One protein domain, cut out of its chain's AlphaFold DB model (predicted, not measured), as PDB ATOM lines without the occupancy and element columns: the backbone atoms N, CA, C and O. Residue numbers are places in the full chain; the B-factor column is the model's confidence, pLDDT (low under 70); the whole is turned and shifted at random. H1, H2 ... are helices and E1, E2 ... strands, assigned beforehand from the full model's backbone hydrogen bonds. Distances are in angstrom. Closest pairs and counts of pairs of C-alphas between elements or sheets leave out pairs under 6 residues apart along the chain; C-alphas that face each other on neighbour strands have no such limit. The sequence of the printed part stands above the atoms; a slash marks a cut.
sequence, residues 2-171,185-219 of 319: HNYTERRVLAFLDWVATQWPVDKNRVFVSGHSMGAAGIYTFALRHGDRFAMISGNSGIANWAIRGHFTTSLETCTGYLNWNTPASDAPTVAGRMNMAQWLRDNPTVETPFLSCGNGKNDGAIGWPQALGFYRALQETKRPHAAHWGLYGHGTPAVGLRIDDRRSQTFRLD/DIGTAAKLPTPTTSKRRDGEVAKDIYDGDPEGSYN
ATOM      1  N   HIS A   2      80.063 154.052 139.606       87.50
ATOM      2  CA  HIS A   2      81.202 154.663 140.292       87.50
ATOM      3  C   HIS A   2      82.532 154.156 139.729       87.50
ATOM      4  O   HIS A   2      82.656 152.977 139.405       87.50
ATOM      5  N   ASN A   3      83.550 155.017 139.682       89.44
ATOM      6  CA  ASN A   3      84.893 154.672 139.209       89.44
ATOM      7  C   ASN A   3      85.786 154.011 140.284       89.44
ATOM      8  O   ASN A   3      86.950 154.372 140.455       89.44
ATOM      9  N   TYR A   4      85.257 153.029 141.028       91.50
ATOM     10  CA  TYR A   4      85.974 152.386 142.142       91.50
ATOM     11  C   TYR A   4      87.329 151.788 141.738       91.50
ATOM     12  O   TYR A   4      88.306 151.954 142.465       91.50
ATOM     13  N   THR A   5      87.406 151.133 140.577       90.50
ATOM     14  CA  THR A   5      88.652 150.525 140.080       90.50
ATOM     15  C   THR A   5      89.742 151.571 139.854       90.50
ATOM     16  O   THR A   5      90.871 151.381 140.293       90.50
ATOM     17  N   GLU A   6      89.402 152.703 139.243       93.00
ATOM     18  CA  GLU A   6      90.343 153.799 138.995       93.00
ATOM     19  C   GLU A   6      90.833 154.427 140.302       93.00
ATOM     20  O   GLU A   6      92.035 154.580 140.512       93.00
ATOM     21  N   ARG A   7      89.910 154.708 141.236       94.44
ATOM     22  CA  ARG A   7      90.259 155.234 142.566       94.44
ATOM     23  C   ARG A   7      91.184 154.287 143.324       94.44
ATOM     24  O   ARG A   7      92.114 154.746 143.980       94.44
ATOM     25  N   ARG A   8      90.964 152.973 143.210       95.56
ATOM     26  CA  ARG A   8      91.834 151.956 143.812       95.56
ATOM     27  C   ARG A   8      93.239 151.978 143.207       95.56
ATOM     28  O   ARG A   8      94.198 151.853 143.961       95.56
ATOM     29  N   VAL A   9      93.373 152.154 141.890       94.50
ATOM     30  CA  VAL A   9      94.686 152.280 141.230       94.50
ATOM     31  C   VAL A   9      95.422 153.526 141.722       94.50
ATOM     32  O   VAL A   9      96.586 153.433 142.101       94.50
ATOM     33  N   LEU A  10      94.745 154.675 141.793       95.62
ATOM     34  CA  LEU A  10      95.345 155.913 142.302       95.62
ATOM     35  C   LEU A  10      95.769 155.788 143.771       95.62
ATOM     36  O   LEU A  10      96.903 156.120 144.110       95.62
ATOM     37  N   ALA A  11      94.901 155.234 144.622       96.94
ATOM     38  CA  ALA A  11      95.216 154.993 146.028       96.94
ATOM     39  C   ALA A  11      96.399 154.027 146.197       96.94
ATOM     40  O   ALA A  11      97.232 154.212 147.083       96.94
ATOM     41  N   PHE A  12      96.508 153.017 145.331       95.62
ATOM     42  CA  PHE A  12      97.646 152.107 145.326       95.62
ATOM     43  C   PHE A  12      98.950 152.819 144.950       95.62
ATOM     44  O   PHE A  12      99.951 152.613 145.629       95.62
ATOM     45  N   LEU A  13      98.948 153.695 143.937       94.75
ATOM     46  CA  LEU A  13     100.123 154.510 143.593       94.75
ATOM     47  C   LEU A  13     100.560 155.402 144.764       94.75
ATOM     48  O   LEU A  13     101.755 155.523 145.040       94.75
ATOM     49  N   ASP A  14      99.597 155.998 145.470       95.56
ATOM     50  CA  ASP A  14      99.881 156.822 146.645       95.56
ATOM     51  C   ASP A  14     100.480 155.992 147.783       95.56
ATOM     52  O   ASP A  14     101.473 156.405 148.382       95.56
ATOM     53  N   TRP A  15      99.938 154.794 148.026       97.06
ATOM     54  CA  TRP A  15     100.467 153.857 149.013       97.06
ATOM     55  C   TRP A  15     101.879 153.372 148.662       97.06
ATOM     56  O   TRP A  15     102.752 153.423 149.526       97.06
ATOM     57  N   VAL A  16     102.147 152.970 147.415       96.25
ATOM     58  CA  VAL A  16     103.479 152.514 146.964       96.25
ATOM     59  C   VAL A  16     104.556 153.548 147.303       96.25
ATOM     60  O   VAL A  16     105.615 153.201 147.818       96.25
ATOM     61  N   ALA A  17     104.274 154.834 147.098       95.06
ATOM     62  CA  ALA A  17     105.229 155.897 147.389       95.06
ATOM     63  C   ALA A  17     105.449 156.174 148.893       95.06
ATOM     64  O   ALA A  17     106.323 156.961 149.244       95.06
ATOM     65  N   THR A  18     104.667 155.552 149.781       96.44
ATOM     66  CA  THR A  18     104.956 155.514 151.229       96.44
ATOM     67  C   THR A  18     105.891 154.368 151.609       96.44
ATOM     68  O   THR A  18     106.497 154.405 152.674       96.44
ATOM     69  N   GLN A  19     105.988 153.343 150.760       97.62
ATOM     70  CA  GLN A  19     106.738 152.117 151.032       97.62
ATOM     71  C   GLN A  19     108.128 152.130 150.383       97.62
ATOM     72  O   GLN A  19     109.059 151.520 150.904       97.62
ATOM     73  N   TRP A  20     108.279 152.838 149.260       97.12
ATOM     74  CA  TRP A  20     109.525 152.911 148.493       97.12
ATOM     75  C   TRP A  20     109.831 154.345 148.043       97.12
ATOM     76  O   TRP A  20     108.901 155.139 147.871       97.12
ATOM     77  N   PRO A  21     111.115 154.685 147.793       95.19
ATOM     78  CA  PRO A  21     111.533 155.996 147.294       95.19
ATOM     79  C   PRO A  21     111.196 156.156 145.802       95.19
ATOM     80  O   PRO A  21     112.074 156.233 144.944       95.19
ATOM     81  N   VAL A  22     109.904 156.159 145.482       93.94
ATOM     82  CA  VAL A  22     109.400 156.371 144.124       93.94
ATOM     83  C   VAL A  22     109.407 157.861 143.807       93.94
ATOM     84  O   VAL A  22     108.823 158.663 144.537       93.94
ATOM     85  N   ASP A  23     110.012 158.228 142.678       94.06
ATOM     86  CA  ASP A  23     109.862 159.567 142.111       94.06
ATOM     87  C   ASP A  23     108.441 159.724 141.549       94.06
ATOM     88  O   ASP A  23     108.117 159.251 140.456       94.06
ATOM     89  N   LYS A  24     107.576 160.398 142.316       94.88
ATOM     90  CA  LYS A  24     106.181 160.655 141.931       94.88
ATOM     91  C   LYS A  24     106.056 161.508 140.670       94.88
ATOM     92  O   LYS A  24     105.019 161.445 140.021       94.88
ATOM     93  N   ASN A  25     107.094 162.257 140.294       95.69
ATOM     94  CA  ASN A  25     107.088 163.025 139.056       95.69
ATOM     95  C   ASN A  25     107.369 162.153 137.830       95.69
ATOM     96  O   ASN A  25     107.133 162.614 136.720       95.69
ATOM     97  N   ARG A  26     107.826 160.904 137.999       94.38
ATOM     98  CA  ARG A  26     108.213 159.982 136.918       94.38
ATOM     99  C   ARG A  26     107.441 158.665 136.976       94.38
ATOM    100  O   ARG A  26     108.016 157.579 136.951       94.38
ATOM    101  N   VAL A  27     106.118 158.759 137.057       95.00
ATOM    102  CA  VAL A  27     105.239 157.586 136.974       95.00
ATOM    103  C   VAL A  27     104.772 157.402 135.533       95.00
ATOM    104  O   VAL A  27     104.269 158.334 134.897       95.00
ATOM    105  N   PHE A  28     104.925 156.179 135.029       95.19
ATOM    106  CA  PHE A  28     104.583 155.793 133.664       95.19
ATOM    107  C   PHE A  28     103.662 154.576 133.666       95.19
ATOM    108  O   PHE A  28     103.751 153.728 134.553       95.19
ATOM    109  N   VAL A  29     102.794 154.461 132.662       94.25
ATOM    110  CA  VAL A  29     101.923 153.288 132.514       94.25
ATOM    111  C   VAL A  29     101.746 152.916 131.044       94.25
ATOM    112  O   VAL A  29     101.505 153.780 130.196       94.25
ATOM    113  N   SER A  30     101.884 151.626 130.732       94.06
ATOM    114  CA  SER A  30     101.634 151.077 129.398       94.06
ATOM    115  C   SER A  30     100.522 150.040 129.391       94.06
ATOM    116  O   SER A  30     100.224 149.406 130.403       94.06
ATOM    117  N   GLY A  31      99.914 149.845 128.225       94.19
ATOM    118  CA  GLY A  31      98.915 148.807 128.024       94.19
ATOM    119  C   GLY A  31      98.760 148.400 126.565       94.19
ATOM    120  O   GLY A  31      99.101 149.133 125.640       94.19
ATOM    121  N   HIS A  32      98.200 147.215 126.362       94.75
ATOM    122  CA  HIS A  32      97.804 146.700 125.056       94.75
ATOM    123  C   HIS A  32      96.332 146.284 125.104       94.75
ATOM    124  O   HIS A  32      95.872 145.802 126.142       94.75
ATOM    125  N   SER A  33      95.596 146.470 124.008       94.94
ATOM    126  CA  SER A  33      94.187 146.076 123.893       94.94
ATOM    127  C   SER A  33      93.326 146.709 125.001       94.94
ATOM    128  O   SER A  33      93.330 147.930 125.163       94.94
ATOM    129  N   MET A  34      92.653 145.911 125.835       94.06
ATOM    130  CA  MET A  34      91.936 146.379 127.031       94.06
ATOM    131  C   MET A  34      92.797 147.233 127.973       94.06
ATOM    132  O   MET A  34      92.305 148.203 128.546       94.06
ATOM    133  N   GLY A  35      94.089 146.917 128.102       95.31
ATOM    134  CA  GLY A  35      95.026 147.735 128.867       95.31
ATOM    135  C   GLY A  35      95.201 149.121 128.245       95.31
ATOM    136  O   GLY A  35      95.133 150.120 128.953       95.31
ATOM    137  N   ALA A  36      95.343 149.200 126.918       96.00
ATOM    138  CA  ALA A  36      95.411 150.472 126.197       96.00
ATOM    139  C   ALA A  36      94.086 151.244 126.259       96.00
ATOM    140  O   ALA A  36      94.093 152.465 126.364       96.00
ATOM    141  N   ALA A  37      92.944 150.554 126.275       95.12
ATOM    142  CA  ALA A  37      91.665 151.208 126.516       95.12
ATOM    143  C   ALA A  37      91.630 151.878 127.901       95.12
ATOM    144  O   ALA A  37      91.210 153.025 127.998       95.12
ATOM    145  N   GLY A  38      92.158 151.223 128.945       95.12
ATOM    146  CA  GLY A  38      92.346 151.833 130.268       95.12
ATOM    147  C   GLY A  38      93.345 152.998 130.272       95.12
ATOM    148  O   GLY A  38      93.132 153.994 130.964       95.12
ATOM    149  N   ILE A  39      94.401 152.938 129.456       95.94
ATOM    150  CA  ILE A  39      95.284 154.093 129.235       95.94
ATOM    151  C   ILE A  39      94.484 155.283 128.698       95.94
ATOM    152  O   ILE A  39      94.588 156.389 129.229       95.94
ATOM    153  N   TYR A  40      93.670 155.063 127.666       95.88
ATOM    154  CA  TYR A  40      92.939 156.139 127.006       95.88
ATOM    155  C   TYR A  40      91.816 156.689 127.887       95.88
ATOM    156  O   TYR A  40      91.704 157.903 128.016       95.88
ATOM    157  N   THR A  41      91.001 155.834 128.512       93.75
ATOM    158  CA  THR A  41      89.801 156.265 129.251       93.75
ATOM    159  C   THR A  41      90.055 156.660 130.701       93.75
ATOM    160  O   THR A  41      89.255 157.415 131.255       93.75
ATOM    161  N   PHE A  42      91.163 156.211 131.298       94.94
ATOM    162  CA  PHE A  42      91.561 156.549 132.664       94.94
ATOM    163  C   PHE A  42      92.871 157.342 132.695       94.94
ATOM    164  O   PHE A  42      92.851 158.518 133.052       94.94
ATOM    165  N   ALA A  43      94.003 156.751 132.299       96.88
ATOM    166  CA  ALA A  43      95.317 157.351 132.565       96.88
ATOM    167  C   ALA A  43      95.522 158.710 131.866       96.88
ATOM    168  O   ALA A  43      96.130 159.611 132.442       96.88
ATOM    169  N   LEU A  44      94.953 158.900 130.670       97.31
ATOM    170  CA  LEU A  44      95.014 160.167 129.931       97.31
ATOM    171  C   LEU A  44      94.396 161.348 130.699       97.31
ATOM    172  O   LEU A  44      94.825 162.484 130.511       97.31
ATOM    173  N   ARG A  45      93.425 161.088 131.584       95.88
ATOM    174  CA  ARG A  45      92.766 162.108 132.421       95.88
ATOM    175  C   ARG A  45      93.616 162.552 133.609       95.88
ATOM    176  O   ARG A  45      93.275 163.532 134.260       95.88
ATOM    177  N   HIS A  46      94.697 161.831 133.890       96.75
ATOM    178  CA  HIS A  46      95.522 161.998 135.078       96.75
ATOM    179  C   HIS A  46      96.920 162.505 134.717       96.75
ATOM    180  O   HIS A  46      97.938 161.894 135.054       96.75
ATOM    181  N   GLY A  47      96.973 163.640 134.011       96.38
ATOM    182  CA  GLY A  47      98.224 164.347 133.710       96.38
ATOM    183  C   GLY A  47      98.926 164.933 134.937       96.38
ATOM    184  O   GLY A  47     100.029 165.445 134.801       96.38
ATOM    185  N   ASP A  48      98.300 164.836 136.109       95.88
ATOM    186  CA  ASP A  48      98.829 165.115 137.446       95.88
ATOM    187  C   ASP A  48      99.437 163.875 138.129       95.88
ATOM    188  O   ASP A  48     100.036 163.988 139.196       95.88
ATOM    189  N   ARG A  49      99.265 162.681 137.546       96.81
ATOM    190  CA  ARG A  49      99.738 161.406 138.113       96.81
ATOM    191  C   ARG A  49     100.702 160.671 137.203       96.81
ATOM    192  O   ARG A  49     101.542 159.944 137.716       96.81
ATOM    193  N   PHE A  50     100.583 160.830 135.885       97.12
ATOM    194  CA  PHE A  50     101.421 160.138 134.909       97.12
ATOM    195  C   PHE A  50     102.170 161.135 134.030       97.12
ATOM    196  O   PHE A  50     101.570 161.969 133.352       97.12
ATOM    197  N   ALA A  51     103.496 161.026 133.995       96.38
ATOM    198  CA  ALA A  51     104.312 161.869 133.128       96.38
ATOM    199  C   ALA A  51     104.187 161.440 131.656       96.38
ATOM    200  O   ALA A  51     104.098 162.292 130.764       96.38
ATOM    201  N   MET A  52     104.099 160.127 131.428       95.19
ATOM    202  CA  MET A  52     103.944 159.499 130.120       95.19
ATOM    203  C   MET A  52     103.062 158.254 130.205       95.19
ATOM    204  O   MET A  52     103.136 157.480 131.160       95.19
ATOM    205  N   ILE A  53     102.279 158.037 129.155       96.19
ATOM    206  CA  ILE A  53     101.479 156.834 128.962       96.19
ATOM    207  C   ILE A  53     101.704 156.263 127.560       96.19
ATOM    208  O   ILE A  53     101.959 157.006 126.608       96.19
ATOM    209  N   SER A  54     101.603 154.942 127.419       95.56
ATOM    210  CA  SER A  54     101.736 154.280 126.116       95.56
ATOM    211  C   SER A  54     100.689 153.191 125.912       95.56
ATOM    212  O   SER A  54     100.506 152.334 126.772       95.56
ATOM    213  N   GLY A  55      99.969 153.213 124.794       94.88
ATOM    214  CA  GLY A  55      98.862 152.285 124.562       94.88
ATOM    215  C   GLY A  55      98.745 151.836 123.115       94.88
ATOM    216  O   GLY A  55      98.699 152.681 122.227       94.88
ATOM    217  N   ASN A  56      98.602 150.530 122.887       94.38
ATOM    218  CA  ASN A  56      98.426 149.955 121.548       94.38
ATOM    219  C   ASN A  56      97.072 149.249 121.432       94.38
ATOM    220  O   ASN A  56      96.710 148.469 122.315       94.38
ATOM    221  N   SER A  57      96.369 149.460 120.324       95.44
ATOM    222  CA  SER A  57      95.110 148.799 119.962       95.44
ATOM    223  C   SER A  57      94.001 148.971 121.006       95.44
ATOM    224  O   SER A  57      93.234 148.048 121.269       95.44
ATOM    225  N   GLY A  58      93.922 150.143 121.641       95.44
ATOM    226  CA  GLY A  58      92.886 150.455 122.631       95.44
ATOM    227  C   GLY A  58      91.635 151.103 122.029       95.44
ATOM    228  O   GLY A  58      91.671 151.680 120.938       95.44
ATOM    229  N   ILE A  59      90.534 151.060 122.784       95.75
ATOM    230  CA  ILE A  59      89.296 151.796 122.489       95.75
ATOM    231  C   ILE A  59      89.294 153.087 123.308       95.75
ATOM    232  O   ILE A  59      89.267 153.053 124.538       95.75
ATOM    233  N   ALA A  60      89.324 154.228 122.624       95.88
ATOM    234  CA  ALA A  60      89.243 155.560 123.217       95.88
ATOM    235  C   ALA A  60      87.815 156.123 123.193       95.88
ATOM    236  O   ALA A  60      87.479 156.993 123.996       95.88
ATOM    237  N   ASN A  61      86.970 155.638 122.281       94.19
ATOM    238  CA  ASN A  61      85.557 155.992 122.242       94.19
ATOM    239  C   ASN A  61      84.680 154.743 122.200       94.19
ATOM    240  O   ASN A  61      84.433 154.172 121.139       94.19
ATOM    241  N   TRP A  62      84.173 154.358 123.368       90.62
ATOM    242  CA  TRP A  62      83.289 153.205 123.503       90.62
ATOM    243  C   TRP A  62      81.820 153.498 123.177       90.62
ATOM    244  O   TRP A  62      81.010 152.576 123.122       90.62
ATOM    245  N   ALA A  63      81.456 154.767 122.977       82.19
ATOM    246  CA  ALA A  63      80.101 155.130 122.572       82.19
ATOM    247  C   ALA A  63      79.836 154.797 121.092       82.19
ATOM    248  O   ALA A  63      78.680 154.691 120.678       82.19
ATOM    249  N   ILE A  64      80.890 154.605 120.290       86.19
ATOM    250  CA  ILE A  64      80.769 154.084 118.927       86.19
ATOM    251  C   ILE A  64      80.542 152.576 119.015       86.19
ATOM    252  O   ILE A  64      81.398 151.838 119.502       86.19
ATOM    253  N   ARG A  65      79.389 152.115 118.515       81.44
ATOM    254  CA  ARG A  65      79.063 150.686 118.488       81.44
ATOM    255  C   ARG A  65      80.096 149.923 117.652       81.44
ATOM    256  O   ARG A  65      80.239 150.161 116.455       81.44
ATOM    257  N   GLY A  66      80.786 148.989 118.296       85.69
ATOM    258  CA  GLY A  66      81.750 148.060 117.710       85.69
ATOM    259  C   GLY A  66      81.657 146.664 118.332       85.69
ATOM    260  O   GLY A  66      80.697 146.355 119.044       85.69
ATOM    261  N   HIS A  67      82.666 145.823 118.090       87.69
ATOM    262  CA  HIS A  67      82.690 144.420 118.525       87.69
ATOM    263  C   HIS A  67      82.453 144.248 120.038       87.69
ATOM    264  O   HIS A  67      81.704 143.369 120.454       87.69
ATOM    265  N   PHE A  68      83.027 145.131 120.862       89.06
ATOM    266  CA  PHE A  68      82.968 145.041 122.326       89.06
ATOM    267  C   PHE A  68      81.809 145.813 122.978       89.06
ATOM    268  O   PHE A  68      81.774 145.939 124.204       89.06
ATOM    269  N   THR A  69      80.845 146.313 122.195       88.50
ATOM    270  CA  THR A  69      79.700 147.079 122.732       88.50
ATOM    271  C   THR A  69      78.941 146.278 123.785       88.50
ATOM    272  O   THR A  69      78.726 146.765 124.889       88.50
ATOM    273  N   THR A  70      78.595 145.026 123.478       88.94
ATOM    274  CA  THR A  70      77.834 144.161 124.388       88.94
ATOM    275  C   THR A  70      78.581 143.908 125.697       88.94
ATOM    276  O   THR A  70      77.966 143.889 126.761       88.94
ATOM    277  N   SER A  71      79.908 143.766 125.647       88.50
ATOM    278  CA  SER A  71      80.731 143.597 126.849       88.50
ATOM    279  C   SER A  71      80.669 144.831 127.749       88.50
ATOM    280  O   SER A  71      80.524 144.697 128.962       88.50
ATOM    281  N   LEU A  72      80.719 146.036 127.169       87.31
ATOM    282  CA  LEU A  72      80.534 147.272 127.931       87.31
ATOM    283  C   LEU A  72      79.111 147.376 128.496       87.31
ATOM    284  O   LEU A  72      78.943 147.696 129.674       87.31
ATOM    285  N   GLU A  73      78.090 147.093 127.687       90.88
ATOM    286  CA  GLU A  73      76.687 147.175 128.111       90.88
ATOM    287  C   GLU A  73      76.368 146.166 129.232       90.88
ATOM    288  O   GLU A  73      75.632 146.491 130.160       90.88
ATOM    289  N   THR A  74      77.007 144.991 129.236       90.38
ATOM    290  CA  THR A  74      76.878 143.995 130.320       90.38
ATOM    291  C   THR A  74      77.427 144.512 131.654       90.38
ATOM    292  O   THR A  74      76.876 144.218 132.710       90.38
ATOM    293  N   CYS A  75      78.496 145.313 131.624       87.25
ATOM    294  CA  CYS A  75      79.098 145.877 132.833       87.25
ATOM    295  C   CYS A  75      78.399 147.156 133.308       87.25
ATOM    296  O   CYS A  75      78.439 147.475 134.495       87.25
ATOM    297  N   THR A  76      77.820 147.930 132.385       87.12
ATOM    298  CA  THR A  76      77.435 149.331 132.634       87.12
ATOM    299  C   THR A  76      75.947 149.639 132.433       87.12
ATOM    300  O   THR A  76      75.497 150.734 132.788       87.12
ATOM    301  N   GLY A  77      75.177 148.673 131.926       88.50
ATOM    302  CA  GLY A  77      73.845 148.883 131.362       88.50
ATOM    303  C   GLY A  77      73.917 149.317 129.894       88.50
ATOM    304  O   GLY A  77      74.977 149.709 129.403       88.50
ATOM    305  N   TYR A  78      72.796 149.253 129.173       89.25
ATOM    306  CA  TYR A  78      72.765 149.669 127.766       89.25
ATOM    307  C   TYR A  78      73.146 151.144 127.607       89.25
ATOM    308  O   TYR A  78      72.759 151.991 128.416       89.25
ATOM    309  N   LEU A  79      73.860 151.485 126.529       84.56
ATOM    310  CA  LEU A  79      74.349 152.856 126.325       84.56
ATOM    311  C   LEU A  79      73.211 153.889 126.235       84.56
ATOM    312  O   LEU A  79      73.395 155.041 126.620       84.56
ATOM    313  N   ASN A  80      72.027 153.475 125.768       87.12
ATOM    314  CA  ASN A  80      70.843 154.332 125.657       87.12
ATOM    315  C   ASN A  80      70.085 154.535 126.981       87.12
ATOM    316  O   ASN A  80      69.176 155.358 127.029       87.12
ATOM    317  N   TRP A  81      70.453 153.830 128.054       91.56
ATOM    318  CA  TRP A  81      69.883 154.063 129.383       91.56
ATOM    319  C   TRP A  81      70.396 155.353 130.019       91.56
ATOM    320  O   TRP A  81      69.860 155.780 131.038       91.56
ATOM    321  N   ASN A  82      71.427 155.979 129.433       90.56
ATOM    322  CA  ASN A  82      72.057 157.186 129.966       90.56
ATOM    323  C   ASN A  82      72.468 157.028 131.438       90.56
ATOM    324  O   ASN A  82      72.401 157.980 132.212       90.56
ATOM    325  N   THR A  83      72.903 155.822 131.821       92.12
ATOM    326  CA  THR A  83      73.353 155.510 133.179       92.12
ATOM    327  C   THR A  83      74.373 156.557 133.637       92.12
ATOM    328  O   THR A  83      75.414 156.687 132.984       92.12
ATOM    329  N   PRO A  84      74.141 157.285 134.743       93.31
ATOM    330  CA  PRO A  84      75.087 158.290 135.214       93.31
ATOM    331  C   PRO A  84      76.429 157.682 135.616       93.31
ATOM    332  O   PRO A  84      76.474 156.586 136.185       93.31
ATOM    333  N   ALA A  85      77.528 158.392 135.366       91.25
ATOM    334  CA  ALA A  85      78.843 158.055 135.906       91.25
ATOM    335  C   ALA A  85      79.179 158.971 137.096       91.25
ATOM    336  O   ALA A  85      78.587 160.031 137.263       91.25
ATOM    337  N   SER A  86      80.132 158.577 137.942       89.44
ATOM    338  CA  SER A  86      80.509 159.370 139.123       89.44
ATOM    339  C   SER A  86      81.114 160.739 138.805       89.44
ATOM    340  O   SER A  86      81.156 161.590 139.684       89.44
ATOM    341  N   ASP A  87      81.619 160.933 137.589       89.38
ATOM    342  CA  ASP A  87      82.310 162.144 137.141       89.38
ATOM    343  C   ASP A  87      81.916 162.563 135.711       89.38
ATOM    344  O   ASP A  87      82.614 163.341 135.066       89.38
ATOM    345  N   ALA A  88      80.796 162.042 135.202       91.12
ATOM    346  CA  ALA A  88      80.219 162.455 133.928       91.12
ATOM    347  C   ALA A  88      78.700 162.211 133.920       91.12
ATOM    348  O   ALA A  88      78.238 161.259 134.557       91.12
ATOM    349  N   PRO A  89      77.919 162.993 133.150       92.00
ATOM    350  CA  PRO A  89      76.465 162.834 133.083       92.00
ATOM    351  C   PRO A  89      76.009 161.430 132.677       92.00
ATOM    352  O   PRO A  89      74.977 160.970 133.149       92.00
ATOM    353  N   THR A  90      76.777 160.736 131.827       93.44
ATOM    354  CA  THR A  90      76.487 159.364 131.388       93.44
ATOM    355  C   THR A  90      77.767 158.533 131.256       93.44
ATOM    356  O   THR A  90      78.844 159.075 130.993       93.44
ATOM    357  N   VAL A  91      77.665 157.203 131.377       91.38
ATOM    358  CA  VAL A  91      78.779 156.275 131.089       91.38
ATOM    359  C   VAL A  91      79.253 156.419 129.642       91.38
ATOM    360  O   VAL A  91      80.454 156.457 129.401       91.38
ATOM    361  N   ALA A  92      78.336 156.551 128.680       90.06
ATOM    362  CA  ALA A  92      78.693 156.737 127.274       90.06
ATOM    363  C   ALA A  92      79.534 158.009 127.064       90.06
ATOM    364  O   ALA A  92      80.570 157.964 126.403       90.06
ATOM    365  N   GLY A  93      79.130 159.126 127.685       91.56
ATOM    366  CA  GLY A  93      79.896 160.371 127.670       91.56
ATOM    367  C   GLY A  93      81.249 160.220 128.362       91.56
ATOM    368  O   GLY A  93      82.267 160.669 127.837       91.56
ATOM    369  N   ARG A  94      81.291 159.499 129.491       91.31
ATOM    370  CA  ARG A  94      82.543 159.178 130.187       91.31
ATOM    371  C   ARG A  94      83.524 158.419 129.290       91.31
ATOM    372  O   ARG A  94      84.712 158.720 129.278       91.31
ATOM    373  N   MET A  95      83.037 157.438 128.542       91.38
ATOM    374  CA  MET A  95      83.873 156.547 127.738       91.38
ATOM    375  C   MET A  95      84.187 157.090 126.335       91.38
ATOM    376  O   MET A  95      84.762 156.369 125.518       91.38
ATOM    377  N   ASN A  96      83.827 158.345 126.042       94.62
ATOM    378  CA  ASN A  96      84.160 159.041 124.804       94.62
ATOM    379  C   ASN A  96      85.300 160.042 125.043       94.62
ATOM    380  O   ASN A  96      85.077 161.216 125.348       94.62
ATOM    381  N   MET A  97      86.543 159.587 124.880       96.75
ATOM    382  CA  MET A  97      87.713 160.437 125.123       96.75
ATOM    383  C   MET A  97      87.898 161.536 124.087       96.75
ATOM    384  O   MET A  97      88.434 162.587 124.423       96.75
ATOM    385  N   ALA A  98      87.419 161.342 122.857       97.12
ATOM    386  CA  ALA A  98      87.449 162.398 121.853       97.12
ATOM    387  C   ALA A  98      86.598 163.601 122.294       97.12
ATOM    388  O   ALA A  98      87.029 164.742 122.160       97.12
ATOM    389  N   GLN A  99      85.413 163.351 122.861       96.81
ATOM    390  CA  GLN A  99      84.575 164.410 123.420       96.81
ATOM    391  C   GLN A  99      85.187 164.997 124.694       96.81
ATOM    392  O   GLN A  99      85.328 166.212 124.796       96.81
ATOM    393  N   TRP A 100      85.640 164.150 125.625       97.44
ATOM    394  CA  TRP A 100      86.239 164.630 126.871       97.44
ATOM    395  C   TRP A 100      87.429 165.567 126.629       97.44
ATOM    396  O   TRP A 100      87.528 166.604 127.280       97.44
ATOM    397  N   LEU A 101      88.302 165.249 125.667       98.06
ATOM    398  CA  LEU A 101      89.431 166.104 125.303       98.06
ATOM    399  C   LEU A 101      88.991 167.501 124.847       98.06
ATOM    400  O   LEU A 101      89.644 168.481 125.218       98.06
ATOM    401  N   ARG A 102      87.908 167.585 124.060       97.69
ATOM    402  CA  ARG A 102      87.336 168.843 123.547       97.69
ATOM    403  C   ARG A 102      86.646 169.653 124.635       97.69
ATOM    404  O   ARG A 102      86.743 170.875 124.621       97.69
ATOM    405  N   ASP A 103      86.017 168.972 125.586       97.00
ATOM    406  CA  ASP A 103      85.336 169.605 126.718       97.00
ATOM    407  C   ASP A 103      86.313 170.073 127.806       97.00
ATOM    408  O   ASP A 103      85.975 170.933 128.614       97.00
ATOM    409  N   ASN A 104      87.538 169.531 127.833       97.31
ATOM    410  CA  ASN A 104      88.526 169.791 128.885       97.31
ATOM    411  C   ASN A 104      89.862 170.343 128.340       97.31
ATOM    412  O   ASN A 104      90.924 169.832 128.708       97.31
ATOM    413  N   PRO A 105      89.868 171.375 127.471       96.69
ATOM    414  CA  PRO A 105      91.061 171.854 126.754       96.69
ATOM    415  C   PRO A 105      92.211 172.288 127.681       96.69
ATOM    416  O   PRO A 105      93.384 172.109 127.344       96.69
ATOM    417  N   THR A 106      91.872 172.797 128.868       95.69
ATOM    418  CA  THR A 106      92.805 173.329 129.873       95.69
ATOM    419  C   THR A 106      93.308 172.289 130.876       95.69
ATOM    420  O   THR A 106      94.267 172.557 131.593       95.69
ATOM    421  N   VAL A 107      92.700 171.098 130.940       96.75
ATOM    422  CA  VAL A 107      93.177 170.011 131.811       96.75
ATOM    423  C   VAL A 107      94.404 169.382 131.173       96.75
ATOM    424  O   VAL A 107      94.335 168.961 130.020       96.75
ATOM    425  N   GLU A 108      95.525 169.308 131.884       97.38
ATOM    426  CA  GLU A 108      96.746 168.728 131.326       97.38
ATOM    427  C   GLU A 108      96.692 167.203 131.258       97.38
ATOM    428  O   GLU A 108      96.135 166.534 132.127       97.38
ATOM    429  N   THR A 109      97.305 166.653 130.210       98.00
ATOM    430  CA  THR A 109      97.399 165.208 129.984       98.00
ATOM    431  C   THR A 109      98.856 164.742 130.086       98.00
ATOM    432  O   THR A 109      99.788 165.544 129.928       98.00
ATOM    433  N   PRO A 110      99.099 163.441 130.323       97.38
ATOM    434  CA  PRO A 110     100.405 162.825 130.098       97.38
ATOM    435  C   PRO A 110     100.844 162.998 128.639       97.38
ATOM    436  O   PRO A 110      99.996 163.214 127.767       97.38
ATOM    437  N   PHE A 111     102.138 162.832 128.344       97.25
ATOM    438  CA  PHE A 111     102.518 162.553 126.958       97.25
ATOM    439  C   PHE A 111     101.977 161.177 126.562       97.25
ATOM    440  O   PHE A 111     102.216 160.197 127.271       97.25
ATOM    441  N   LEU A 112     101.269 161.099 125.438       97.38
ATOM    442  CA  LEU A 112     100.680 159.861 124.934       97.38
ATOM    443  C   LEU A 112     101.457 159.328 123.726       97.38
ATOM    444  O   LEU A 112     101.485 159.961 122.677       97.38
ATOM    445  N   SER A 113     101.998 158.118 123.837       96.31
ATOM    446  CA  SER A 113     102.429 157.326 122.678       96.31
ATOM    447  C   SER A 113     101.370 156.265 122.373       96.31
ATOM    448  O   SER A 113     101.034 155.463 123.244       96.31
ATOM    449  N   CYS A 114     100.801 156.248 121.167       96.25
ATOM    450  CA  CYS A 114      99.721 155.311 120.845       96.25
ATOM    451  C   CYS A 114      99.751 154.737 119.429       96.25
ATOM    452  O   CYS A 114     100.459 155.240 118.557       96.25
ATOM    453  N   GLY A 115      99.008 153.645 119.223       96.81
ATOM    454  CA  GLY A 115      98.903 152.946 117.945       96.81
ATOM    455  C   GLY A 115      97.579 152.199 117.789       96.81
ATOM    456  O   GLY A 115      97.126 151.570 118.742       96.81
ATOM    457  N   ASN A 116      96.976 152.223 116.599       97.31
ATOM    458  CA  ASN A 116      95.737 151.497 116.289       97.31
ATOM    459  C   ASN A 116      95.743 150.998 114.837       97.31
ATOM    460  O   ASN A 116      96.137 151.729 113.930       97.31
ATOM    461  N   GLY A 117      95.268 149.773 114.602       96.62
ATOM    462  CA  GLY A 117      95.189 149.216 113.253       96.62
ATOM    463  C   GLY A 117      93.996 149.742 112.463       96.62
ATOM    464  O   GLY A 117      92.859 149.637 112.926       96.62
ATOM    465  N   LYS A 118      94.221 150.230 111.234       96.12
ATOM    466  CA  LYS A 118      93.129 150.599 110.306       96.12
ATOM    467  C   LYS A 118      92.260 149.389 109.957       96.12
ATOM    468  O   LYS A 118      91.051 149.505 109.775       96.12
ATOM    469  N   ASN A 119      92.875 148.211 109.893       95.62
ATOM    470  CA  ASN A 119      92.229 146.932 109.611       95.62
ATOM    471  C   ASN A 119      91.951 146.097 110.877       95.62
ATOM    472  O   ASN A 119      91.726 144.891 110.774       95.62
ATOM    473  N   ASP A 120      91.959 146.705 112.069       95.31
ATOM    474  CA  ASP A 120      91.558 146.020 113.299       95.31
ATOM    475  C   ASP A 120      90.028 145.861 113.350       95.31
ATOM    476  O   ASP A 120      89.284 146.807 113.625       95.31
ATOM    477  N   GLY A 121      89.557 144.642 113.079       91.12
ATOM    478  CA  GLY A 121      88.132 144.305 113.095       91.12
ATOM    479  C   GLY A 121      87.506 144.229 114.491       91.12
ATOM    480  O   GLY A 121      86.281 144.277 114.596       91.12
ATOM    481  N   ALA A 122      88.308 144.125 115.554       90.00
ATOM    482  CA  ALA A 122      87.816 144.053 116.927       90.00
ATOM    483  C   ALA A 122      87.657 145.456 117.532       90.00
ATOM    484  O   ALA A 122      86.634 145.776 118.136       90.00
ATOM    485  N   ILE A 123      88.655 146.316 117.345       93.12
ATOM    486  CA  ILE A 123      88.689 147.661 117.938       93.12
ATOM    487  C   ILE A 123      87.965 148.687 117.065       93.12
ATOM    488  O   ILE A 123      87.282 149.571 117.584       93.12
ATOM    489  N   GLY A 124      88.068 148.544 115.742       92.75
ATOM    490  CA  GLY A 124      87.476 149.455 114.771       92.75
ATOM    491  C   GLY A 124      88.284 150.741 114.570       92.75
ATOM    492  O   GLY A 124      88.793 151.356 115.507       92.75
ATOM    493  N   TRP A 125      88.365 151.177 113.313       95.88
ATOM    494  CA  TRP A 125      89.130 152.359 112.905       95.88
ATOM    495  C   TRP A 125      88.465 153.718 113.208       95.88
ATOM    496  O   TRP A 125      89.158 154.604 113.710       95.88
ATOM    497  N   PRO A 126      87.142 153.921 113.002       95.75
ATOM    498  CA  PRO A 126      86.531 155.246 113.167       95.75
ATOM    499  C   PRO A 126      86.709 155.867 114.561       95.75
ATOM    500  O   PRO A 126      86.875 157.080 114.688       95.75
ATOM    501  N   GLN A 127      86.711 155.044 115.616       95.38
ATOM    502  CA  GLN A 127      86.921 155.521 116.986       95.38
ATOM    503  C   GLN A 127      88.352 156.031 117.213       95.38
ATOM    504  O   GLN A 127      88.532 157.072 117.846       95.38
ATOM    505  N   ALA A 128      89.353 155.348 116.641       96.62
ATOM    506  CA  ALA A 128      90.756 155.743 116.737       96.62
ATOM    507  C   ALA A 128      91.010 157.038 115.957       96.62
ATOM    508  O   ALA A 128      91.601 157.967 116.501       96.62
ATOM    509  N   LEU A 129      90.464 157.149 114.735       97.25
ATOM    510  CA  LEU A 129      90.506 158.382 113.944       97.25
ATOM    511  C   LEU A 129      89.948 159.573 114.737       97.25
ATOM    512  O   LEU A 129      90.601 160.610 114.855       97.25
ATOM    513  N   GLY A 130      88.738 159.431 115.290       97.56
ATOM    514  CA  GLY A 130      88.086 160.501 116.046       97.56
ATOM    515  C   GLY A 130      88.880 160.926 117.284       97.56
ATOM    516  O   GLY A 130      88.917 162.113 117.617       97.56
ATOM    517  N   PHE A 131      89.544 159.974 117.941       98.00
ATOM    518  CA  PHE A 131      90.423 160.226 119.077       98.00
ATOM    519  C   PHE A 131      91.715 160.946 118.675       98.00
ATOM    520  O   PHE A 131      92.052 161.959 119.286       98.00
ATOM    521  N   TYR A 132      92.403 160.496 117.624       98.31
ATOM    522  CA  TYR A 132      93.640 161.130 117.156       98.31
ATOM    523  C   TYR A 132      93.402 162.562 116.670       98.31
ATOM    524  O   TYR A 132      94.178 163.459 116.995       98.31
ATOM    525  N   ARG A 133      92.283 162.815 115.983       98.31
ATOM    526  CA  ARG A 133      91.876 164.180 115.621       98.31
ATOM    527  C   ARG A 133      91.621 165.049 116.849       98.31
ATOM    528  O   ARG A 133      92.100 166.174 116.898       98.31
ATOM    529  N   ALA A 134      90.959 164.520 117.879       98.56
ATOM    530  CA  ALA A 134      90.749 165.265 119.118       98.56
ATOM    531  C   ALA A 134      92.071 165.623 119.825       98.56
ATOM    532  O   ALA A 134      92.173 166.703 120.405       98.56
ATOM    533  N   LEU A 135      93.099 164.766 119.765       98.50
ATOM    534  CA  LEU A 135      94.433 165.082 120.297       98.50
ATOM    535  C   LEU A 135      95.077 166.266 119.558       98.50
ATOM    536  O   LEU A 135      95.631 167.152 120.210       98.50
ATOM    537  N   GLN A 136      94.964 166.300 118.226       98.50
ATOM    538  CA  GLN A 136      95.437 167.406 117.386       98.50
ATOM    539  C   GLN A 136      94.643 168.696 117.662       98.50
ATOM    540  O   GLN A 136      95.214 169.712 118.048       98.50
ATOM    541  N   GLU A 137      93.312 168.642 117.579       98.25
ATOM    542  CA  GLU A 137      92.411 169.787 117.791       98.25
ATOM    543  C   GLU A 137      92.588 170.440 119.169       98.25
ATOM    544  O   GLU A 137      92.464 171.656 119.315       98.25
ATOM    545  N   THR A 138      92.880 169.633 120.192       98.50
ATOM    546  CA  THR A 138      92.996 170.093 121.586       98.50
ATOM    547  C   THR A 138      94.443 170.247 122.047       98.50
ATOM    548  O   THR A 138      94.695 170.438 123.241       98.50
ATOM    549  N   LYS A 139      95.392 170.212 121.099       98.31
ATOM    550  CA  LYS A 139      96.812 170.523 121.301       98.31
ATOM    551  C   LYS A 139      97.432 169.670 122.412       98.31
ATOM    552  O   LYS A 139      98.031 170.208 123.346       98.31
ATOM    553  N   ARG A 140      97.231 168.347 122.374       98.00
ATOM    554  CA  ARG A 140      97.769 167.419 123.388       98.00
ATOM    555  C   ARG A 140      99.176 166.943 123.055       98.00
ATOM    556  O   ARG A 140      99.469 166.712 121.884       98.00
ATOM    557  N   PRO A 141     100.040 166.735 124.060       97.50
ATOM    558  CA  PRO A 141     101.341 166.117 123.847       97.50
ATOM    559  C   PRO A 141     101.160 164.640 123.467       97.50
ATOM    560  O   PRO A 141     100.762 163.823 124.297       97.50
ATOM    561  N   HIS A 142     101.411 164.297 122.199       97.62
ATOM    562  CA  HIS A 142     101.228 162.934 121.704       97.62
ATOM    563  C   HIS A 142     102.104 162.581 120.494       97.62
ATOM    564  O   HIS A 142     102.502 163.450 119.717       97.62
ATOM    565  N   ALA A 143     102.315 161.279 120.308       96.81
ATOM    566  CA  ALA A 143     102.694 160.646 119.052       96.81
ATOM    567  C   ALA A 143     101.768 159.446 118.804       96.81
ATOM    568  O   ALA A 143     101.474 158.675 119.722       96.81
ATOM    569  N   ALA A 144     101.283 159.295 117.575       97.19
ATOM    570  CA  ALA A 144     100.285 158.286 117.231       97.19
ATOM    571  C   ALA A 144     100.675 157.536 115.960       97.19
ATOM    572  O   ALA A 144     101.204 158.136 115.032       97.19
ATOM    573  N   HIS A 145     100.407 156.236 115.905       96.94
ATOM    574  CA  HIS A 145     100.633 155.397 114.732       96.94
ATOM    575  C   HIS A 145      99.337 154.764 114.253       96.94
ATOM    576  O   HIS A 145      98.449 154.431 115.047       96.94
ATOM    577  N   TRP A 146      99.272 154.532 112.952       97.62
ATOM    578  CA  TRP A 146      98.304 153.633 112.362       97.62
ATOM    579  C   TRP A 146      98.931 152.828 111.236       97.62
ATOM    580  O   TRP A 146      99.885 153.258 110.589       97.62
ATOM    581  N   GLY A 147      98.371 151.650 110.995       96.69
ATOM    582  CA  GLY A 147      98.843 150.748 109.957       96.69
ATOM    583  C   GLY A 147      97.908 149.569 109.739       96.69
ATOM    584  O   GLY A 147      96.894 149.424 110.426       96.69
ATOM    585  N   LEU A 148      98.285 148.682 108.822       97.06
ATOM    586  CA  LEU A 148      97.521 147.474 108.494       97.06
ATOM    587  C   LEU A 148      97.953 146.235 109.307       97.06
ATOM    588  O   LEU A 148      97.935 145.105 108.808       97.06
ATOM    589  N   TYR A 149      98.343 146.425 110.569       95.56
ATOM    590  CA  TYR A 149      98.820 145.352 111.462       95.56
ATOM    591  C   TYR A 149      97.712 144.737 112.340       95.56
ATOM    592  O   TYR A 149      97.994 143.992 113.278       95.56
ATOM    593  N   GLY A 150      96.444 145.039 112.047       95.12
ATOM    594  CA  GLY A 150      95.289 144.558 112.797       95.12
ATOM    595  C   GLY A 150      95.393 144.904 114.279       95.12
ATOM    596  O   GLY A 150      95.792 146.006 114.650       95.12
ATOM    597  N   HIS A 151      95.092 143.927 115.134       95.56
ATOM    598  CA  HIS A 151      95.178 144.104 116.582       95.56
ATOM    599  C   HIS A 151      96.614 144.251 117.108       95.56
ATOM    600  O   HIS A 151      96.805 144.619 118.263       95.56
ATOM    601  N   GLY A 152      97.634 144.016 116.277       93.38
ATOM    602  CA  GLY A 152      99.047 144.117 116.640       93.38
ATOM    603  C   GLY A 152      99.701 145.470 116.353       93.38
ATOM    604  O   GLY A 152     100.916 145.578 116.505       93.38
ATOM    605  N   THR A 153      98.958 146.495 115.914       95.00
ATOM    606  CA  THR A 153      99.562 147.786 115.541       95.00
ATOM    607  C   THR A 153     100.303 148.440 116.713       95.00
ATOM    608  O   THR A 153      99.691 148.714 117.749       95.00
ATOM    609  N   PRO A 154     101.614 148.714 116.578       91.62
ATOM    610  CA  PRO A 154     102.413 149.257 117.668       91.62
ATOM    611  C   PRO A 154     102.171 150.759 117.851       91.62
ATOM    612  O   PRO A 154     101.815 151.456 116.906       91.62
ATOM    613  N   ALA A 155     102.427 151.293 119.043       90.44
ATOM    614  CA  ALA A 155     102.619 152.730 119.209       90.44
ATOM    615  C   ALA A 155     103.944 153.200 118.596       90.44
ATOM    616  O   ALA A 155     104.869 152.413 118.383       90.44
ATOM    617  N   VAL A 156     104.040 154.507 118.354       88.12
ATOM    618  CA  VAL A 156     105.227 155.162 117.784       88.12
ATOM    619  C   VAL A 156     105.725 156.307 118.656       88.12
ATOM    620  O   VAL A 156     105.043 156.786 119.566       88.12
ATOM    621  N   GLY A 157     106.934 156.761 118.342       76.88
ATOM    622  CA  GLY A 157     107.605 157.852 119.019       76.88
ATOM    623  C   GLY A 157     108.385 157.322 120.208       76.88
ATOM    624  O   GLY A 157     109.184 156.398 120.078       76.88
ATOM    625  N   LEU A 158     108.159 157.937 121.358       76.06
ATOM    626  CA  LEU A 158     108.836 157.616 122.604       76.06
ATOM    627  C   LEU A 158     108.144 156.425 123.279       76.06
ATOM    628  O   LEU A 158     106.922 156.418 123.417       76.06
ATOM    629  N   ARG A 159     108.914 155.400 123.666       75.25
ATOM    630  CA  ARG A 159     108.429 154.189 124.365       75.25
ATOM    631  C   ARG A 159     108.842 154.237 125.830       75.25
ATOM    632  O   ARG A 159     109.906 154.756 126.124       75.25
ATOM    633  N   ILE A 160     108.048 153.696 126.752       78.44
ATOM    634  CA  ILE A 160     108.323 153.822 128.202       78.44
ATOM    635  C   ILE A 160     109.676 153.202 128.613       78.44
ATOM    636  O   ILE A 160     110.293 153.638 129.582       78.44
ATOM    637  N   ASP A 161     110.154 152.204 127.870       73.50
ATOM    638  CA  ASP A 161     111.453 151.551 128.064       73.50
ATOM    639  C   ASP A 161     112.637 152.308 127.429       73.50
ATOM    640  O   ASP A 161     113.790 151.964 127.688       73.50
ATOM    641  N   ASP A 162     112.386 153.352 126.633       79.06
ATOM    642  CA  ASP A 162     113.433 154.212 126.084       79.06
ATOM    643  C   ASP A 162     113.996 155.137 127.174       79.06
ATOM    644  O   ASP A 162     113.255 155.818 127.888       79.06
ATOM    645  N   ARG A 163     115.329 155.215 127.265       78.44
ATOM    646  CA  ARG A 163     116.032 156.079 128.230       78.44
ATOM    647  C   ARG A 163     115.604 157.538 128.111       78.44
ATOM    648  O   ARG A 163     115.587 158.239 129.115       78.44
ATOM    649  N   ARG A 164     115.255 157.996 126.903       78.44
ATOM    650  CA  ARG A 164     114.751 159.361 126.696       78.44
ATOM    651  C   ARG A 164     113.365 159.557 127.290       78.44
ATOM    652  O   ARG A 164     113.128 160.555 127.942       78.44
ATOM    653  N   SER A 165     112.456 158.608 127.121       79.06
ATOM    654  CA  SER A 165     111.116 158.689 127.712       79.06
ATOM    655  C   SER A 165     111.143 158.745 129.236       79.06
ATOM    656  O   SER A 165     110.315 159.402 129.860       79.06
ATOM    657  N   GLN A 166     112.126 158.078 129.843       82.19
ATOM    658  CA  GLN A 166     112.306 158.043 131.295       82.19
ATOM    659  C   GLN A 166     112.732 159.391 131.893       82.19
ATOM    660  O   GLN A 166     112.737 159.541 133.116       82.19
ATOM    661  N   THR A 167     113.061 160.388 131.066       87.75
ATOM    662  CA  THR A 167     113.347 161.743 131.544       87.75
ATOM    663  C   THR A 167     112.085 162.569 131.769       87.75
ATOM    664  O   THR A 167     112.179 163.620 132.399       87.75
ATOM    665  N   PHE A 168     110.913 162.109 131.314       93.88
ATOM    666  CA  PHE A 168     109.675 162.882 131.390       93.88
ATOM    667  C   PHE A 168     109.216 163.038 132.822       93.88
ATOM    668  O   PHE A 168     109.185 162.067 133.579       93.88
ATOM    669  N   ARG A 169     108.806 164.256 133.173       95.44
ATOM    670  CA  ARG A 169     108.412 164.599 134.533       95.44
ATOM    671  C   ARG A 169     107.106 165.382 134.595       95.44
ATOM    672  O   ARG A 169     106.747 166.101 133.662       95.44
ATOM    673  N   LEU A 170     106.388 165.240 135.704       96.44
ATOM    674  CA  LEU A 170     105.181 166.019 136.004       96.44
ATOM    675  C   LEU A 170     105.481 167.483 136.353       96.44
ATOM    676  O   LEU A 170     104.669 168.358 136.069       96.44
ATOM    677  N   ASP A 171     106.647 167.758 136.929       96.38
ATOM    678  CA  ASP A 171     107.086 169.094 137.342       96.38
ATOM    679  C   ASP A 171     107.872 169.843 136.250       96.38
ATOM    680  O   ASP A 171     108.555 170.823 136.537       96.38
ATOM    681  N   ASP A 185      98.711 160.997 105.893       97.88
ATOM    682  CA  ASP A 185      97.283 161.233 105.705       97.88
ATOM    683  C   ASP A 185      96.484 160.145 106.431       97.88
ATOM    684  O   ASP A 185      96.472 158.979 106.046       97.88
ATOM    685  N   ILE A 186      95.800 160.510 107.513       97.19
ATOM    686  CA  ILE A 186      94.994 159.565 108.294       97.19
ATOM    687  C   ILE A 186      93.648 159.224 107.618       97.19
ATOM    688  O   ILE A 186      92.957 158.294 108.044       97.19
ATOM    689  N   GLY A 187      93.244 159.992 106.599       97.38
ATOM    690  CA  GLY A 187      91.953 159.866 105.929       97.38
ATOM    691  C   GLY A 187      90.764 160.315 106.784       97.38
ATOM    692  O   GLY A 187      90.888 161.078 107.751       97.38
ATOM    693  N   THR A 188      89.572 159.850 106.414       97.44
ATOM    694  CA  THR A 188      88.288 160.187 107.051       97.44
ATOM    695  C   THR A 188      87.580 158.984 107.673       97.44
ATOM    696  O   THR A 188      86.515 159.145 108.271       97.44
ATOM    697  N   ALA A 189      88.190 157.795 107.584       95.56
ATOM    698  CA  ALA A 189      87.570 156.505 107.887       95.56
ATOM    699  C   ALA A 189      86.337 156.219 107.011       95.56
ATOM    700  O   ALA A 189      85.470 155.422 107.385       95.56
ATOM    701  N   ALA A 190      86.268 156.833 105.827       96.81
ATOM    702  CA  ALA A 190      85.294 156.476 104.811       96.81
ATOM    703  C   ALA A 190      85.666 155.111 104.233       96.81
ATOM    704  O   ALA A 190      86.824 154.857 103.899       96.81
ATOM    705  N   LYS A 191      84.684 154.212 104.119       95.94
ATOM    706  CA  LYS A 191      84.920 152.914 103.487       95.94
ATOM    707  C   LYS A 191      85.148 153.102 101.992       95.94
ATOM    708  O   LYS A 191      84.345 153.749 101.322       95.94
ATOM    709  N   LEU A 192      86.203 152.487 101.475       95.75
ATOM    710  CA  LEU A 192      86.472 152.453 100.043       95.75
ATOM    711  C   LEU A 192      85.404 151.603  99.329       95.75
ATOM    712  O   LEU A 192      85.051 150.535  99.843       95.75
ATOM    713  N   PRO A 193      84.916 152.013  98.139       95.69
ATOM    714  CA  PRO A 193      83.997 151.196  97.340       95.69
ATOM    715  C   PRO A 193      84.590 149.826  96.993       95.69
ATOM    716  O   PRO A 193      83.910 148.805  97.072       95.69
ATOM    717  N   THR A 194      85.888 149.815  96.682       96.00
ATOM    718  CA  THR A 194      86.684 148.611  96.457       96.00
ATOM    719  C   THR A 194      87.882 148.652  97.400       96.00
ATOM    720  O   THR A 194      88.681 149.584  97.305       96.00
ATOM    721  N   PRO A 195      88.031 147.672  98.307       94.88
ATOM    722  CA  PRO A 195      89.208 147.575  99.157       94.88
ATOM    723  C   PRO A 195      90.506 147.505  98.354       94.88
ATOM    724  O   PRO A 195      90.575 146.806  97.342       94.88
ATOM    725  N   THR A 196      91.543 148.170  98.846       96.12
ATOM    726  CA  THR A 196      92.893 148.118  98.278       96.12
ATOM    727  C   THR A 196      93.762 147.143  99.070       96.12
ATOM    728  O   THR A 196      93.361 146.603 100.108       96.12
ATOM    729  N   THR A 197      94.965 146.874  98.572       96.19
ATOM    730  CA  THR A 197      95.992 146.137  99.308       96.19
ATOM    731  C   THR A 197      97.270 146.955  99.373       96.19
ATOM    732  O   THR A 197      97.558 147.775  98.501       96.19
ATOM    733  N   SER A 198      98.043 146.769 100.435       95.06
ATOM    734  CA  SER A 198      99.331 147.433 100.610       95.06
ATOM    735  C   SER A 198     100.310 146.495 101.296       95.06
ATOM    736  O   SER A 198      99.936 145.723 102.181       95.06
ATOM    737  N   LYS A 199     101.571 146.547 100.861       95.00
ATOM    738  CA  LYS A 199     102.660 145.794 101.480       95.00
ATOM    739  C   LYS A 199     103.140 146.548 102.721       95.00
ATOM    740  O   LYS A 199     103.576 147.690 102.613       95.00
ATOM    741  N   ARG A 200     103.044 145.912 103.885       92.56
ATOM    742  CA  ARG A 200     103.522 146.420 105.176       92.56
ATOM    743  C   ARG A 200     105.047 146.396 105.247       92.56
ATOM    744  O   ARG A 200     105.709 145.743 104.436       92.56
ATOM    745  N   ARG A 201     105.619 147.051 106.264       86.44
ATOM    746  CA  ARG A 201     107.077 147.057 106.491       86.44
ATOM    747  C   ARG A 201     107.654 145.674 106.781       86.44
ATOM    748  O   ARG A 201     108.800 145.423 106.428       86.44
ATOM    749  N   ASP A 202     106.875 144.784 107.388       88.06
ATOM    750  CA  ASP A 202     107.265 143.385 107.622       88.06
ATOM    751  C   ASP A 202     107.174 142.502 106.366       88.06
ATOM    752  O   ASP A 202     107.538 141.330 106.393       88.06
ATOM    753  N   GLY A 203     106.731 143.072 105.244       91.69
ATOM    754  CA  GLY A 203     106.647 142.405 103.955       91.69
ATOM    755  C   GLY A 203     105.302 141.747 103.665       91.69
ATOM    756  O   GLY A 203     105.083 141.375 102.510       91.69
ATOM    757  N   GLU A 204     104.395 141.647 104.640       93.88
ATOM    758  CA  GLU A 204     103.065 141.079 104.414       93.88
ATOM    759  C   GLU A 204     102.172 142.031 103.615       93.88
ATOM    760  O   GLU A 204     102.220 143.251 103.768       93.88
ATOM    761  N   VAL A 205     101.320 141.469 102.760       95.88
ATOM    762  CA  VAL A 205     100.298 142.232 102.040       95.88
ATOM    763  C   VAL A 205      99.017 142.209 102.858       95.88
ATOM    764  O   VAL A 205      98.463 141.145 103.127       95.88
ATOM    765  N   ALA A 206      98.529 143.387 103.227       96.31
ATOM    766  CA  ALA A 206      97.311 143.536 104.001       96.31
ATOM    767  C   ALA A 206      96.257 144.329 103.224       96.31
ATOM    768  O   ALA A 206      96.571 145.184 102.396       96.31
ATOM    769  N   LYS A 207      94.991 144.016 103.496       96.06
ATOM    770  CA  LYS A 207      93.829 144.697 102.922       96.06
ATOM    771  C   LYS A 207      93.562 146.000 103.671       96.06
ATOM    772  O   LYS A 207      93.488 145.979 104.901       96.06
ATOM    773  N   ASP A 208      93.338 147.079 102.931       96.06
ATOM    774  CA  ASP A 208      92.813 148.337 103.450       96.06
ATOM    775  C   ASP A 208      91.389 148.555 102.935       96.06
ATOM    776  O   ASP A 208      91.076 148.335 101.764       96.06
ATOM    777  N   ILE A 209      90.499 148.935 103.842       96.00
ATOM    778  CA  ILE A 209      89.086 149.183 103.544       96.00
ATOM    779  C   ILE A 209      88.701 150.639 103.781       96.00
ATOM    780  O   ILE A 209      87.548 150.980 103.532       96.00
ATOM    781  N   TYR A 210      89.622 151.470 104.271       97.12
ATOM    782  CA  TYR A 210      89.392 152.875 104.574       97.12
ATOM    783  C   TYR A 210      90.292 153.773 103.722       97.12
ATOM    784  O   TYR A 210      91.359 153.358 103.279       97.12
ATOM    785  N   ASP A 211      89.855 155.006 103.496       97.44
ATOM    786  CA  ASP A 211      90.652 156.054 102.860       97.44
ATOM    787  C   ASP A 211      91.873 156.489 103.701       97.44
ATOM    788  O   ASP A 211      92.080 156.022 104.828       97.44
ATOM    789  N   GLY A 212      92.696 157.375 103.132       97.25
ATOM    790  CA  GLY A 212      93.977 157.811 103.700       97.25
ATOM    791  C   GLY A 212      95.103 156.795 103.507       97.25
ATOM    792  O   GLY A 212      94.910 155.714 102.946       97.25
ATOM    793  N   ASP A 213      96.283 157.124 104.019       97.31
ATOM    794  CA  ASP A 213      97.468 156.282 103.920       97.31
ATOM    795  C   ASP A 213      97.245 154.933 104.630       97.31
ATOM    796  O   ASP A 213      96.674 154.887 105.732       97.31
ATOM    797  N   PRO A 214      97.704 153.812 104.042       96.38
ATOM    798  CA  PRO A 214      97.580 152.486 104.653       96.38
ATOM    799  C   PRO A 214      98.411 152.363 105.935       96.38
ATOM    800  O   PRO A 214      98.079 151.585 106.828       96.38
ATOM    801  N   GLU A 215      99.482 153.145 106.051       96.06
ATOM    802  CA  GLU A 215     100.319 153.250 107.236       96.06
ATOM    803  C   GLU A 215     100.823 154.685 107.380       96.06
ATOM    804  O   GLU A 215     101.266 155.288 106.406       96.06
ATOM    805  N   GLY A 216     100.793 155.217 108.598       96.00
ATOM    806  CA  GLY A 216     101.245 156.569 108.873       96.00
ATOM    807  C   GLY A 216     101.384 156.844 110.362       96.00
ATOM    808  O   GLY A 216     101.274 155.960 111.219       96.00
ATOM    809  N   SER A 217     101.696 158.090 110.681       96.88
ATOM    810  CA  SER A 217     101.842 158.522 112.064       96.88
ATOM    811  C   SER A 217     101.624 160.013 112.226       96.88
ATOM    812  O   SER A 217     101.843 160.765 111.282       96.88
ATOM    813  N   TYR A 218     101.299 160.412 113.451       98.06
ATOM    814  CA  TYR A 218     101.433 161.771 113.945       98.06
ATOM    815  C   TYR A 218     102.658 161.901 114.838       98.06
ATOM    816  O   TYR A 218     102.851 161.100 115.760       98.06
ATOM    817  N   ASN A 219     103.468 162.927 114.580       97.31
ATOM    818  CA  ASN A 219     104.590 163.367 115.410       97.31
ATOM    819  C   ASN A 219     105.675 162.300 115.683       97.31
ATOM    820  O   ASN A 219     106.468 162.445 116.615       97.31
TER     821      ASN A 219
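This is residues 2 to 171 and 185 to 219 of the 319 residues of the protein "Peptidase_S9 domain-containing protein" of Phycisphaerae bacterium SM23_33 (UniProt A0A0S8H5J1). What does a first look show? A five-stranded sheet, E1 E2 E3 E4 E7, forms a wall with H2 and H6 packed over one face, two layers in all, and H5 packs on H6. H1 lies beyond the E1 edge, the hairpin of E5 and E6 lies at the opposite end of the long axis, and H3 and H4 lie on the side of H2 away from the sheet. How much is named, and how large is it? The printed part has 205 residues, with under half, 97, in six helices and seven strands, ordered H1 E1 H2 E2 H3 H4 H5 E3 H6 E4 E5 E6 E7, a mixed class. The larger sheet is mixed; the whole is compact, with a radius of gyration of the C-alphas of 17.4 A and spans of 57 by 46 by 27 A.

How does the printed part open? H1, residues 4 to 19, touches no helix and is not on the sheet. E1, residues 28 to 32, and E2, residues 52 to 56, are parallel, with N 31 and O 54 at 2.9 A, within hydrogen-bond range. H2, residues 34 to 41, is over both at a height over the sheet of 6.8 A, with the C-alphas of Ala 36 and Gly 55 closest to E2 at 4.2 A. What follows E2? H3, residues 69 to 76, is close but not clearly touching H4, residues 91 to 94, which touches H5, residues 97 to 103, only at the corner and only just, with 3 pairs of C-alphas within 8 A. H6, residues 125 to 137, touches H5 at a shallow tilt of 29 degrees, the C-alphas of Ala 98 and Phe 131 being closest at 4.6 A. It is on the same face as H2, over E3, residues 111 to 117, and E4, residues 142 to 147. Which other strands pair? E3 is parallel to E2, N 55 to O 113 2.9 A, and to E4, N 145 to O 114 2.8 A; E7, residues 216 to 218, is antiparallel to E4, N 218 to O 144 2.8 A. E5, residues 191 to 199, bends by 94 degrees at residue 194 and forms an antiparallel hairpin with E6, residues 205 to 210, N 198 to O 206 2.9 A. Are the helix backbones complete? In H2, H3 and H6 every O i to N i+4 pair is within hydrogen-bond range, against 11 of 12 in H1 and 2 of 3 in H5; H4 is too short for one.

Where do the elements begin and end? C-alpha 4 of H1 is at (85.974, 152.386, 142.142), and C-alpha 218 of E7 is at (101.433, 161.771, 113.945). Which are longer? From first to last C-alpha H1 measures 22.6 A, E3 20.5 A, E5 19.2 A and H6 18.4 A.

Is the printed part unbroken? Residues 172 to 184 are not printed, and C-alphas 171 and 185 are 34.0 A apart across the cut. Which links are long, and is confidence low anywhere? E2 to H3 and H3 to H4 are long links; no printed residue is under 70 in pLDDT.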